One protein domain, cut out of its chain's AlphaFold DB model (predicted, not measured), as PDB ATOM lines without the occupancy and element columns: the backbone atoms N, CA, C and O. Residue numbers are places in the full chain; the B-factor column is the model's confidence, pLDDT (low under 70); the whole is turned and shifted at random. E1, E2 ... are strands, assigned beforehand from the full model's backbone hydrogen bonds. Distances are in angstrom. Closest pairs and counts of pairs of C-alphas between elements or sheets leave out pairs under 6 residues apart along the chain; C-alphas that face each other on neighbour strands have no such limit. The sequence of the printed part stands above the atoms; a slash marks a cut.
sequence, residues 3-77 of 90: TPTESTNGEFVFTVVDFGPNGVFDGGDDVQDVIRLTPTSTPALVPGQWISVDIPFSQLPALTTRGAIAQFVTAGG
ATOM      1  N   THR A   3       9.385  16.418   9.613       93.50
ATOM      2  CA  THR A   3       8.910  15.525   8.538       93.50
ATOM      3  C   THR A   3       7.407  15.758   8.299       93.50
ATOM      4  O   THR A   3       6.700  16.028   9.273       93.50
ATOM      5  N   PRO A   4       6.887  15.713   7.055       91.25
ATOM      6  CA  PRO A   4       5.507  16.110   6.758       91.25
ATOM      7  C   PRO A   4       4.447  15.110   7.226       91.25
ATOM      8  O   PRO A   4       3.383  15.523   7.682       91.25
ATOM      9  N   THR A   5       4.709  13.811   7.102       79.69
ATOM     10  CA  THR A   5       3.740  12.749   7.401       79.69
ATOM     11  C   THR A   5       4.385  11.644   8.218       79.69
ATOM     12  O   THR A   5       5.601  11.455   8.172       79.69
ATOM     13  N   GLU A   6       3.562  10.898   8.957       67.31
ATOM     14  CA  GLU A   6       3.952   9.600   9.507       67.31
ATOM     15  C   GLU A   6       4.437   8.749   8.328       67.31
ATOM     16  O   GLU A   6       3.643   8.302   7.499       67.31
ATOM     17  N   SER A   7       5.743   8.551   8.187       60.09
ATOM     18  CA  SER A   7       6.215   7.461   7.349       60.09
ATOM     19  C   SER A   7       5.788   6.193   8.064       60.09
ATOM     20  O   SER A   7       6.236   5.938   9.183       60.09
ATOM     21  N   THR A   8       4.937   5.394   7.438       58.72
ATOM     22  CA  THR A   8       4.351   4.198   8.051       58.72
ATOM     23  C   THR A   8       5.407   3.207   8.571       58.72
ATOM     24  O   THR A   8       5.062   2.338   9.358       58.72
ATOM     25  N   ASN A   9       6.682   3.356   8.160       61.78
ATOM     26  CA  ASN A   9       7.856   2.598   8.621       61.78
ATOM     27  C   ASN A   9       9.170   3.415   8.723       61.78
ATOM     28  O   ASN A   9      10.242   2.828   8.857       61.78
ATOM     29  N   GLY A  10       9.150   4.739   8.572       75.50
ATOM     30  CA  GLY A  10      10.388   5.517   8.442       75.50
ATOM     31  C   GLY A  10      10.921   6.019   9.780       75.50
ATOM     32  O   GLY A  10      10.352   6.892  10.428       75.50
ATOM     33  N   GLU A  11      12.056   5.468  10.186       90.31
ATOM     34  CA  GLU A  11      12.920   6.089  11.184       90.31
ATOM     35  C   GLU A  11      13.781   7.182  10.541       90.31
ATOM     36  O   GLU A  11      14.136   7.094   9.359       90.31
ATOM     37  N   PHE A  12      14.144   8.191  11.332       93.38
ATOM     38  CA  PHE A  12      15.269   9.062  11.015       93.38
ATOM     39  C   PHE A  12      16.524   8.482  11.662       93.38
ATOM     40  O   PHE A  12      16.573   8.313  12.882       93.38
ATOM     41  N   VAL A  13      17.536   8.184  10.853       95.00
ATOM     42  CA  VAL A  13      18.818   7.661  11.324       95.00
ATOM     43  C   VAL A  13      19.883   8.724  11.126       95.00
ATOM     44  O   VAL A  13      20.009   9.277  10.035       95.00
ATOM     45  N   PHE A  14      20.660   8.984  12.172       95.50
ATOM     46  CA  PHE A  14      21.760   9.938  12.154       95.50
ATOM     47  C   PHE A  14      23.037   9.269  12.647       95.50
ATOM     48  O   PHE A  14      23.112   8.854  13.802       95.50
ATOM     49  N   THR A  15      24.033   9.174  11.775       97.44
ATOM     50  CA  THR A  15      25.352   8.627  12.093       97.44
ATOM     51  C   THR A  15      26.362   9.759  12.193       97.44
ATOM     52  O   THR A  15      26.449  10.600  11.296       97.44
ATOM     53  N   VAL A  16      27.143   9.757  13.270       97.50
ATOM     54  CA  VAL A  16      28.317  10.622  13.436       97.50
ATOM     55  C   VAL A  16      29.553   9.788  13.136       97.50
ATOM     56  O   VAL A  16      29.678   8.692  13.678       97.50
ATOM     57  N   VAL A  17      30.449  10.303  12.294       98.12
ATOM     58  CA  VAL A  17      31.712   9.637  11.940       98.12
ATOM     59  C   VAL A  17      32.888  10.518  12.350       98.12
ATOM     60  O   VAL A  17      32.944  11.700  11.993       98.12
ATOM     61  N   ASP A  18      33.823   9.929  13.087       97.88
ATOM     62  CA  ASP A  18      35.122  10.498  13.440       97.88
ATOM     63  C   ASP A  18      36.210   9.703  12.706       97.88
ATOM     64  O   ASP A  18      36.250   8.482  12.816       97.88
ATOM     65  N   PHE A  19      37.073  10.382  11.943       98.06
ATOM     66  CA  PHE A  19      38.162   9.750  11.168       98.06
ATOM     67  C   PHE A  19      39.378   9.375  12.028       98.06
ATOM     68  O   PHE A  19      40.485   9.218  11.524       98.06
ATOM     69  N   GLY A  20      39.202   9.306  13.343       96.31
ATOM     70  CA  GLY A  20      40.244   8.916  14.268       96.31
ATOM     71  C   GLY A  20      41.408   9.912  14.354       96.31
ATOM     72  O   GLY A  20      41.403  10.997  13.760       96.31
ATOM     73  N   PRO A  21      42.433   9.574  15.155       94.88
ATOM     74  CA  PRO A  21      43.620  10.403  15.333       94.88
ATOM     75  C   PRO A  21      44.390  10.745  14.053       94.88
ATOM     76  O   PRO A  21      45.083  11.764  14.044       94.88
ATOM     77  N   ASN A  22      44.328   9.919  13.001       93.88
ATOM     78  CA  ASN A  22      45.036  10.219  11.752       93.88
ATOM     79  C   ASN A  22      44.288  11.229  10.853       93.88
ATOM     80  O   ASN A  22      44.930  11.870  10.018       93.88
ATOM     81  N   GLY A  23      42.974  11.410  11.046       94.81
ATOM     82  CA  GLY A  23      42.136  12.334  10.277       94.81
ATOM     83  C   GLY A  23      41.949  11.955   8.801       94.81
ATOM     84  O   GLY A  23      41.667  12.831   7.980       94.81
ATOM     85  N   VAL A  24      42.137  10.686   8.443       96.88
ATOM     86  CA  VAL A  24      42.068  10.161   7.075       96.88
ATOM     87  C   VAL A  24      40.823   9.296   6.930       96.88
ATOM     88  O   VAL A  24      40.618   8.375   7.703       96.88
ATOM     89  N   PHE A  25      40.014   9.567   5.904       95.50
ATOM     90  CA  PHE A  25      38.862   8.725   5.572       95.50
ATOM     91  C   PHE A  25      39.300   7.288   5.269       95.50
ATOM     92  O   PHE A  25      40.155   7.093   4.399       95.50
ATOM     93  N   ASP A  26      38.667   6.314   5.926       94.69
ATOM     94  CA  ASP A  26      38.968   4.883   5.784       94.69
ATOM     95  C   ASP A  26      40.438   4.561   6.137       94.69
ATOM     96  O   ASP A  26      41.102   3.734   5.505       94.69
ATOM     97  N   GLY A  27      40.974   5.257   7.148       94.75
ATOM     98  CA  GLY A  27      42.355   5.136   7.627       94.75
ATOM     99  C   GLY A  27      42.601   3.932   8.546       94.75
ATOM    100  O   GLY A  27      43.750   3.620   8.874       94.75
ATOM    101  N   GLY A  28      41.534   3.231   8.938       96.12
ATOM    102  CA  GLY A  28      41.560   2.051   9.810       96.12
ATOM    103  C   GLY A  28      41.375   2.350  11.303       96.12
ATOM    104  O   GLY A  28      41.336   1.417  12.105       96.12
ATOM    105  N   ASP A  29      41.252   3.620  11.674       96.19
ATOM    106  CA  ASP A  29      40.951   4.128  13.018       96.19
ATOM    107  C   ASP A  29      39.646   4.943  13.073       96.19
ATOM    108  O   ASP A  29      39.299   5.457  14.138       96.19
ATOM    109  N   ASP A  30      38.908   5.023  11.964       97.50
ATOM    110  CA  ASP A  30      37.582   5.620  11.896       97.50
ATOM    111  C   ASP A  30      36.623   4.928  12.878       97.50
ATOM    112  O   ASP A  30      36.504   3.698  12.931       97.50
ATOM    113  N   VAL A  31      35.875   5.732  13.630       98.12
ATOM    114  CA  VAL A  31      34.802   5.261  14.504       98.12
ATOM    115  C   VAL A  31      33.514   5.995  14.190       98.12
ATOM    116  O   VAL A  31      33.498   7.160  13.797       98.12
ATOM    117  N   GLN A  32      32.399   5.306  14.385       98.00
ATOM    118  CA  GLN A  32      31.085   5.876  14.161       98.00
ATOM    119  C   GLN A  32      30.083   5.331  15.164       98.00
ATOM    120  O   GLN A  32      30.216   4.208  15.652       98.00
ATOM    121  N   ASP A  33      29.047   6.115  15.420       98.31
ATOM    122  CA  ASP A  33      27.880   5.651  16.156       98.31
ATOM    123  C   ASP A  33      26.613   6.313  15.616       98.31
ATOM    124  O   ASP A  33      26.666   7.288  14.860       98.31
ATOM    125  N   VAL A  34      25.470   5.736  15.961       97.00
ATOM    126  CA  VAL A  34      24.197   5.975  15.299       97.00
ATOM    127  C   VAL A  34      23.080   6.248  16.299       97.00
ATOM    128  O   VAL A  34      22.841   5.480  17.229       97.00
ATOM    129  N   ILE A  35      22.317   7.308  16.042       95.69
ATOM    130  CA  ILE A  35      21.039   7.585  16.700       95.69
ATOM    131  C   ILE A  35      19.897   7.238  15.757       95.69
ATOM    132  O   ILE A  35      19.950   7.510  14.557       95.69
ATOM    133  N   ARG A  36      18.842   6.653  16.326       95.00
ATOM    134  CA  ARG A  36      17.585   6.357  15.636       95.00
ATOM    135  C   ARG A  36      16.452   7.086  16.329       95.00
ATOM    136  O   ARG A  36      16.220   6.870  17.518       95.00
ATOM    137  N   LEU A  37      15.752   7.926  15.576       93.94
ATOM    138  CA  LEU A  37      14.541   8.587  16.031       93.94
ATOM    139  C   LEU A  37      13.326   7.932  15.383       93.94
ATOM    140  O   LEU A  37      13.200   7.846  14.161       93.94
ATOM    141  N   THR A  38      12.427   7.493  16.247       92.44
ATOM    142  CA  THR A  38      11.141   6.877  15.929       92.44
ATOM    143  C   THR A  38      10.032   7.618  16.682       92.44
ATOM    144  O   THR A  38      10.325   8.388  17.609       92.44
ATOM    145  N   PRO A  39       8.748   7.358  16.381       90.88
ATOM    146  CA  PRO A  39       7.639   7.893  17.173       90.88
ATOM    147  C   PRO A  39       7.684   7.514  18.666       90.88
ATOM    148  O   PRO A  39       7.041   8.163  19.483       90.88
ATOM    149  N   THR A  40       8.449   6.480  19.042       91.75
ATOM    150  CA  THR A  40       8.605   6.007  20.430       91.75
ATOM    151  C   THR A  40       9.963   6.336  21.054       91.75
ATOM    152  O   THR A  40      10.206   5.991  22.210       91.75
ATOM    153  N   SER A  41      10.859   6.990  20.311       92.62
ATOM    154  CA  SER A  41      12.154   7.447  20.826       92.62
ATOM    155  C   SER A  41      12.010   8.685  21.722       92.62
ATOM    156  O   SER A  41      10.919   9.222  21.906       92.62
ATOM    157  N   THR A  42      13.107   9.134  22.331       91.50
ATOM    158  CA  THR A  42      13.147  10.377  23.115       91.50
ATOM    159  C   THR A  42      14.273  11.266  22.581       91.50
ATOM    160  O   THR A  42      15.432  10.876  22.721       91.50
ATOM    161  N   PRO A  43      13.963  12.438  21.991       92.75
ATOM    162  CA  PRO A  43      12.617  12.954  21.706       92.75
ATOM    163  C   PRO A  43      11.881  12.111  20.654       92.75
ATOM    164  O   PRO A  43      12.505  11.528  19.774       92.75
ATOM    165  N   ALA A  44      10.550  12.061  20.733       92.56
ATOM    166  CA  ALA A  44       9.743  11.360  19.740       92.56
ATOM    167  C   ALA A  44       9.811  12.077  18.385       92.56
ATOM    168  O   ALA A  44       9.767  13.307  18.322       92.56
ATOM    169  N   LEU A  45       9.866  11.310  17.296       91.94
ATOM    170  CA  LEU A  45       9.685  11.847  15.953       91.94
ATOM    171  C   LEU A  45       8.200  12.166  15.733       91.94
ATOM    172  O   LEU A  45       7.390  11.246  15.655       91.94
ATOM    173  N   VAL A  46       7.849  13.453  15.638       91.88
ATOM    174  CA  VAL A  46       6.455  13.914  15.499       91.88
ATOM    175  C   VAL A  46       6.242  14.588  14.138       91.88
ATOM    176  O   VAL A  46       6.791  15.665  13.896       91.88
ATOM    177  N   PRO A  47       5.446  13.992  13.235       91.62
ATOM    178  CA  PRO A  47       5.158  14.583  11.933       91.62
ATOM    179  C   PRO A  47       4.412  15.916  12.016       91.62
ATOM    180  O   PRO A  47       3.619  16.167  12.922       91.62
ATOM    181  N   GLY A  48       4.668  16.788  11.043       94.19
ATOM    182  CA  GLY A  48       4.077  18.119  10.962       94.19
ATOM    183  C   GLY A  48       4.613  19.110  12.001       94.19
ATOM    184  O   GLY A  48       4.187  20.265  11.996       94.19
ATOM    185  N   GLN A  49       5.569  18.715  12.849       94.69
ATOM    186  CA  GLN A  49       6.093  19.541  13.938       94.69
ATOM    187  C   GLN A  49       7.620  19.585  13.938       94.69
ATOM    188  O   GLN A  49       8.297  18.603  13.637       94.69
ATOM    189  N   TRP A  50       8.174  20.759  14.248       97.00
ATOM    190  CA  TRP A  50       9.612  20.899  14.440       97.00
ATOM    191  C   TRP A  50       9.955  20.381  15.825       97.00
ATOM    192  O   TRP A  50       9.452  20.899  16.821       97.00
ATOM    193  N   ILE A  51      10.833  19.386  15.880       96.12
ATOM    194  CA  ILE A  51      11.404  18.900  17.131       96.12
ATOM    195  C   ILE A  51      12.866  19.336  17.246       96.12
ATOM    196  O   ILE A  51      13.622  19.301  16.262       96.12
ATOM    197  N   SER A  52      13.256  19.722  18.458       96.75
ATOM    198  CA  SER A  52      14.656  19.879  18.852       96.75
ATOM    199  C   SER A  52      15.184  18.532  19.325       96.75
ATOM    200  O   SER A  52      14.493  17.819  20.053       96.75
ATOM    201  N   VAL A  53      16.390  18.175  18.891       95.94
ATOM    202  CA  VAL A  53      17.032  16.907  19.240       95.94
ATOM    203  C   VAL A  53      18.394  17.221  19.829       95.94
ATOM    204  O   VAL A  53      19.274  17.696  19.115       95.94
ATOM    205  N   ASP A  54      18.555  16.918  21.111       96.19
ATOM    206  CA  ASP A  54      19.845  16.953  21.785       96.19
ATOM    207  C   ASP A  54      20.407  15.537  21.850       96.19
ATOM    208  O   ASP A  54      19.785  14.634  22.411       96.19
ATOM    209  N   ILE A  55      21.588  15.348  21.261       94.38
ATOM    210  CA  ILE A  55      22.306  14.072  21.258       94.38
ATOM    211  C   ILE A  55      23.553  14.250  22.126       94.38
ATOM    212  O   ILE A  55      24.602  14.661  21.620       94.38
ATOM    213  N   PRO A  56      23.481  13.980  23.442       95.19
ATOM    214  CA  PRO A  56      24.674  13.978  24.267       95.19
ATOM    215  C   PRO A  56      25.600  12.851  23.810       95.19
ATOM    216  O   PRO A  56      25.164  11.726  23.573       95.19
ATOM    217  N   PHE A  57      26.907  13.107  23.776       94.19
ATOM    218  CA  PHE A  57      27.874  12.079  23.387       94.19
ATOM    219  C   PHE A  57      27.866  10.830  24.290       94.19
ATOM    220  O   PHE A  57      28.403   9.795  23.908       94.19
ATOM    221  N   SER A  58      27.257  10.884  25.479       95.62
ATOM    222  CA  SER A  58      27.024   9.696  26.313       95.62
ATOM    223  C   SER A  58      26.054   8.687  25.684       95.62
ATOM    224  O   SER A  58      26.053   7.530  26.088       95.62
ATOM    225  N   GLN A  59      25.234   9.107  24.714       96.00
ATOM    226  CA  GLN A  59      24.379   8.233  23.900       96.00
ATOM    227  C   GLN A  59      25.101   7.657  22.673       96.00
ATOM    228  O   GLN A  59      24.496   6.886  21.936       96.00
ATOM    229  N   LEU A  60      26.374   8.010  22.464       97.00
ATOM    230  CA  LEU A  60      27.206   7.555  21.349       97.00
ATOM    231  C   LEU A  60      28.436   6.777  21.869       97.00
ATOM    232  O   LEU A  60      29.571   7.234  21.698       97.00
ATOM    233  N   PRO A  61      28.259   5.648  22.586       97.62
ATOM    234  CA  PRO A  61      29.366   4.914  23.199       97.62
ATOM    235  C   PRO A  61      30.362   4.311  22.195       97.62
ATOM    236  O   PRO A  61      31.518   4.105  22.565       97.62
ATOM    237  N   ALA A  62      29.953   4.029  20.953       97.94
ATOM    238  CA  ALA A  62      30.855   3.539  19.909       97.94
ATOM    239  C   ALA A  62      31.682   4.669  19.267       97.94
ATOM    240  O   ALA A  62      32.740   4.405  18.692       97.94
ATOM    241  N   LEU A  63      31.276   5.934  19.442       97.56
ATOM    242  CA  LEU A  63      32.046   7.118  19.054       97.56
ATOM    243  C   LEU A  63      33.139   7.400  20.105       97.56
ATOM    244  O   LEU A  63      33.082   8.357  20.889       97.56
ATOM    245  N   THR A  64      34.107   6.483  20.162       97.06
ATOM    246  CA  THR A  64      35.158   6.439  21.192       97.06
ATOM    247  C   THR A  64      36.196   7.558  21.056       97.06
ATOM    248  O   THR A  64      36.817   7.930  22.054       97.06
ATOM    249  N   THR A  65      36.336   8.151  19.868       96.19
ATOM    250  CA  THR A  65      37.147   9.346  19.591       96.19
ATOM    251  C   THR A  65      36.274  10.482  19.066       96.19
ATOM    252  O   THR A  65      35.177  10.259  18.560       96.19
ATOM    253  N   ARG A  66      36.727  11.722  19.289       93.88
ATOM    254  CA  ARG A  66      36.007  12.964  18.926       93.88
ATOM    255  C   ARG A  66      36.960  14.063  18.440       93.88
ATOM    256  O   ARG A  66      36.650  15.248  18.541       93.88
ATOM    257  N   GLY A  67      38.170  13.675  18.040       92.88
ATOM    258  CA  GLY A  67      39.231  14.601  17.638       92.88
ATOM    259  C   GLY A  67      39.113  15.052  16.184       92.88
ATOM    260  O   GLY A  67      39.682  16.081  15.827       92.88
ATOM    261  N   ALA A  68      38.366  14.303  15.369       96.25
ATOM    262  CA  ALA A  68      38.256  14.490  13.931       96.25
ATOM    263  C   ALA A  68      36.851  14.104  13.432       96.25
ATOM    264  O   ALA A  68      36.710  13.303  12.507       96.25
ATOM    265  N   ILE A  69      35.798  14.675  14.034       96.56
ATOM    266  CA  ILE A  69      34.426  14.504  13.529       96.56
ATOM    267  C   ILE A  69      34.348  15.108  12.129       96.56
ATOM    268  O   ILE A  69      34.478  16.321  11.954       96.56
ATOM    269  N   ALA A  70      34.134  14.250  11.138       96.31
ATOM    270  CA  ALA A  70      34.265  14.606   9.733       96.31
ATOM    271  C   ALA A  70      32.937  14.538   8.979       96.31
ATOM    272  O   ALA A  70      32.769  15.230   7.972       96.31
ATOM    273  N   GLN A  71      31.991  13.710   9.437       96.44
ATOM    274  CA  GLN A  71      30.738  13.490   8.720       96.44
ATOM    275  C   GLN A  71      29.535  13.364   9.651       96.44
ATOM    276  O   GLN A  71      29.593  12.780  10.735       96.44
ATOM    277  N   PHE A  72      28.413  13.851   9.129       95.81
ATOM    278  CA  PHE A  72      27.074  13.556   9.603       95.81
ATOM    279  C   PHE A  72      26.313  12.900   8.461       95.81
ATOM    280  O   PHE A  72      26.135  13.504   7.402       95.81
ATOM    281  N   VAL A  73      25.891  11.659   8.665       96.25
ATOM    282  CA  VAL A  73      25.239  10.862   7.628       96.25
ATOM    283  C   VAL A  73      23.807  10.590   8.048       96.25
ATOM    284  O   VAL A  73      23.555  10.046   9.120       96.25
ATOM    285  N   THR A  74      22.860  10.969   7.195       93.81
ATOM    286  CA  THR A  74      21.442  10.673   7.398       93.81
ATOM    287  C   THR A  74      21.041   9.446   6.595       93.81
ATOM    288  O   THR A  74      21.372   9.344   5.413       93.81
ATOM    289  N   ALA A  75      20.283   8.551   7.210       92.19
ATOM    290  CA  ALA A  75      19.684   7.395   6.558       92.19
ATOM    291  C   ALA A  75      18.272   7.149   7.114       92.19
ATOM    292  O   ALA A  75      17.764   7.922   7.930       92.19
ATOM    293  N   GLY A  76      17.647   6.057   6.682       86.06
ATOM    294  CA  GLY A  76      16.347   5.617   7.178       86.06
ATOM    295  C   GLY A  76      15.264   5.639   6.107       86.06
ATOM    296  O   GLY A  76      15.552   5.640   4.911       86.06
ATOM    297  N   GLY A  77      14.012   5.600   6.563       86.75
ATOM    298  CA  GLY A  77      12.833   5.449   5.702       86.75
ATOM    299  C   GLY A  77      12.002   6.720   5.536       86.75
ATOM    300  O   GLY A  77      10.891   6.643   5.018       86.75
TER     301      GLY A  77
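AT A GLANCE: This is residues 3 to 77 of the 90 residues of an uncharacterized protein of Gemmatimonadetes bacterium (UniProt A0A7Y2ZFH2). With little regular structure, the domain is a narrow sheet of three antiparallel strands and a long loop, residues 38 to 68, that arches back along the sheet's length from E2 to E3. The printed part has 75 residues, no named helix, and strands E1, E2, E3 holding 22 residues; the class is all strand, sheet order E2, E1, E3. It is loose, radius of gyration of the C-alphas 14.3 A, and elongated, 42 by 21 by 16 A.

HOW THE PARTS SIT: E1, residues 12 to 18, is the inner strand. E2, residues 31 to 37, is its antiparallel neighbour at 163 degrees, a hairpin; N 14 and O 35 are 2.9 A apart. E3, residues 69 to 76, is antiparallel to E1 at 159 degrees; N 15 and O 73 are 2.8 A apart. E2 and E3, the edge strands, are apart.

IN THESE COORDINATES: E1 begins at C-alpha 12 (15.269, 9.062, 11.015) and spans 20.1 A, E2 20.6 A. E3 spans 21.1 A, ending at C-alpha 76 (16.347, 5.617, 7.178).

THE WHOLE: The farthest C-alphas, Asn 22 and Gly 48, are 41.7 A apart. Both links are long, and the printed part has no cut. Residues 6 to 9 are under pLDDT 70.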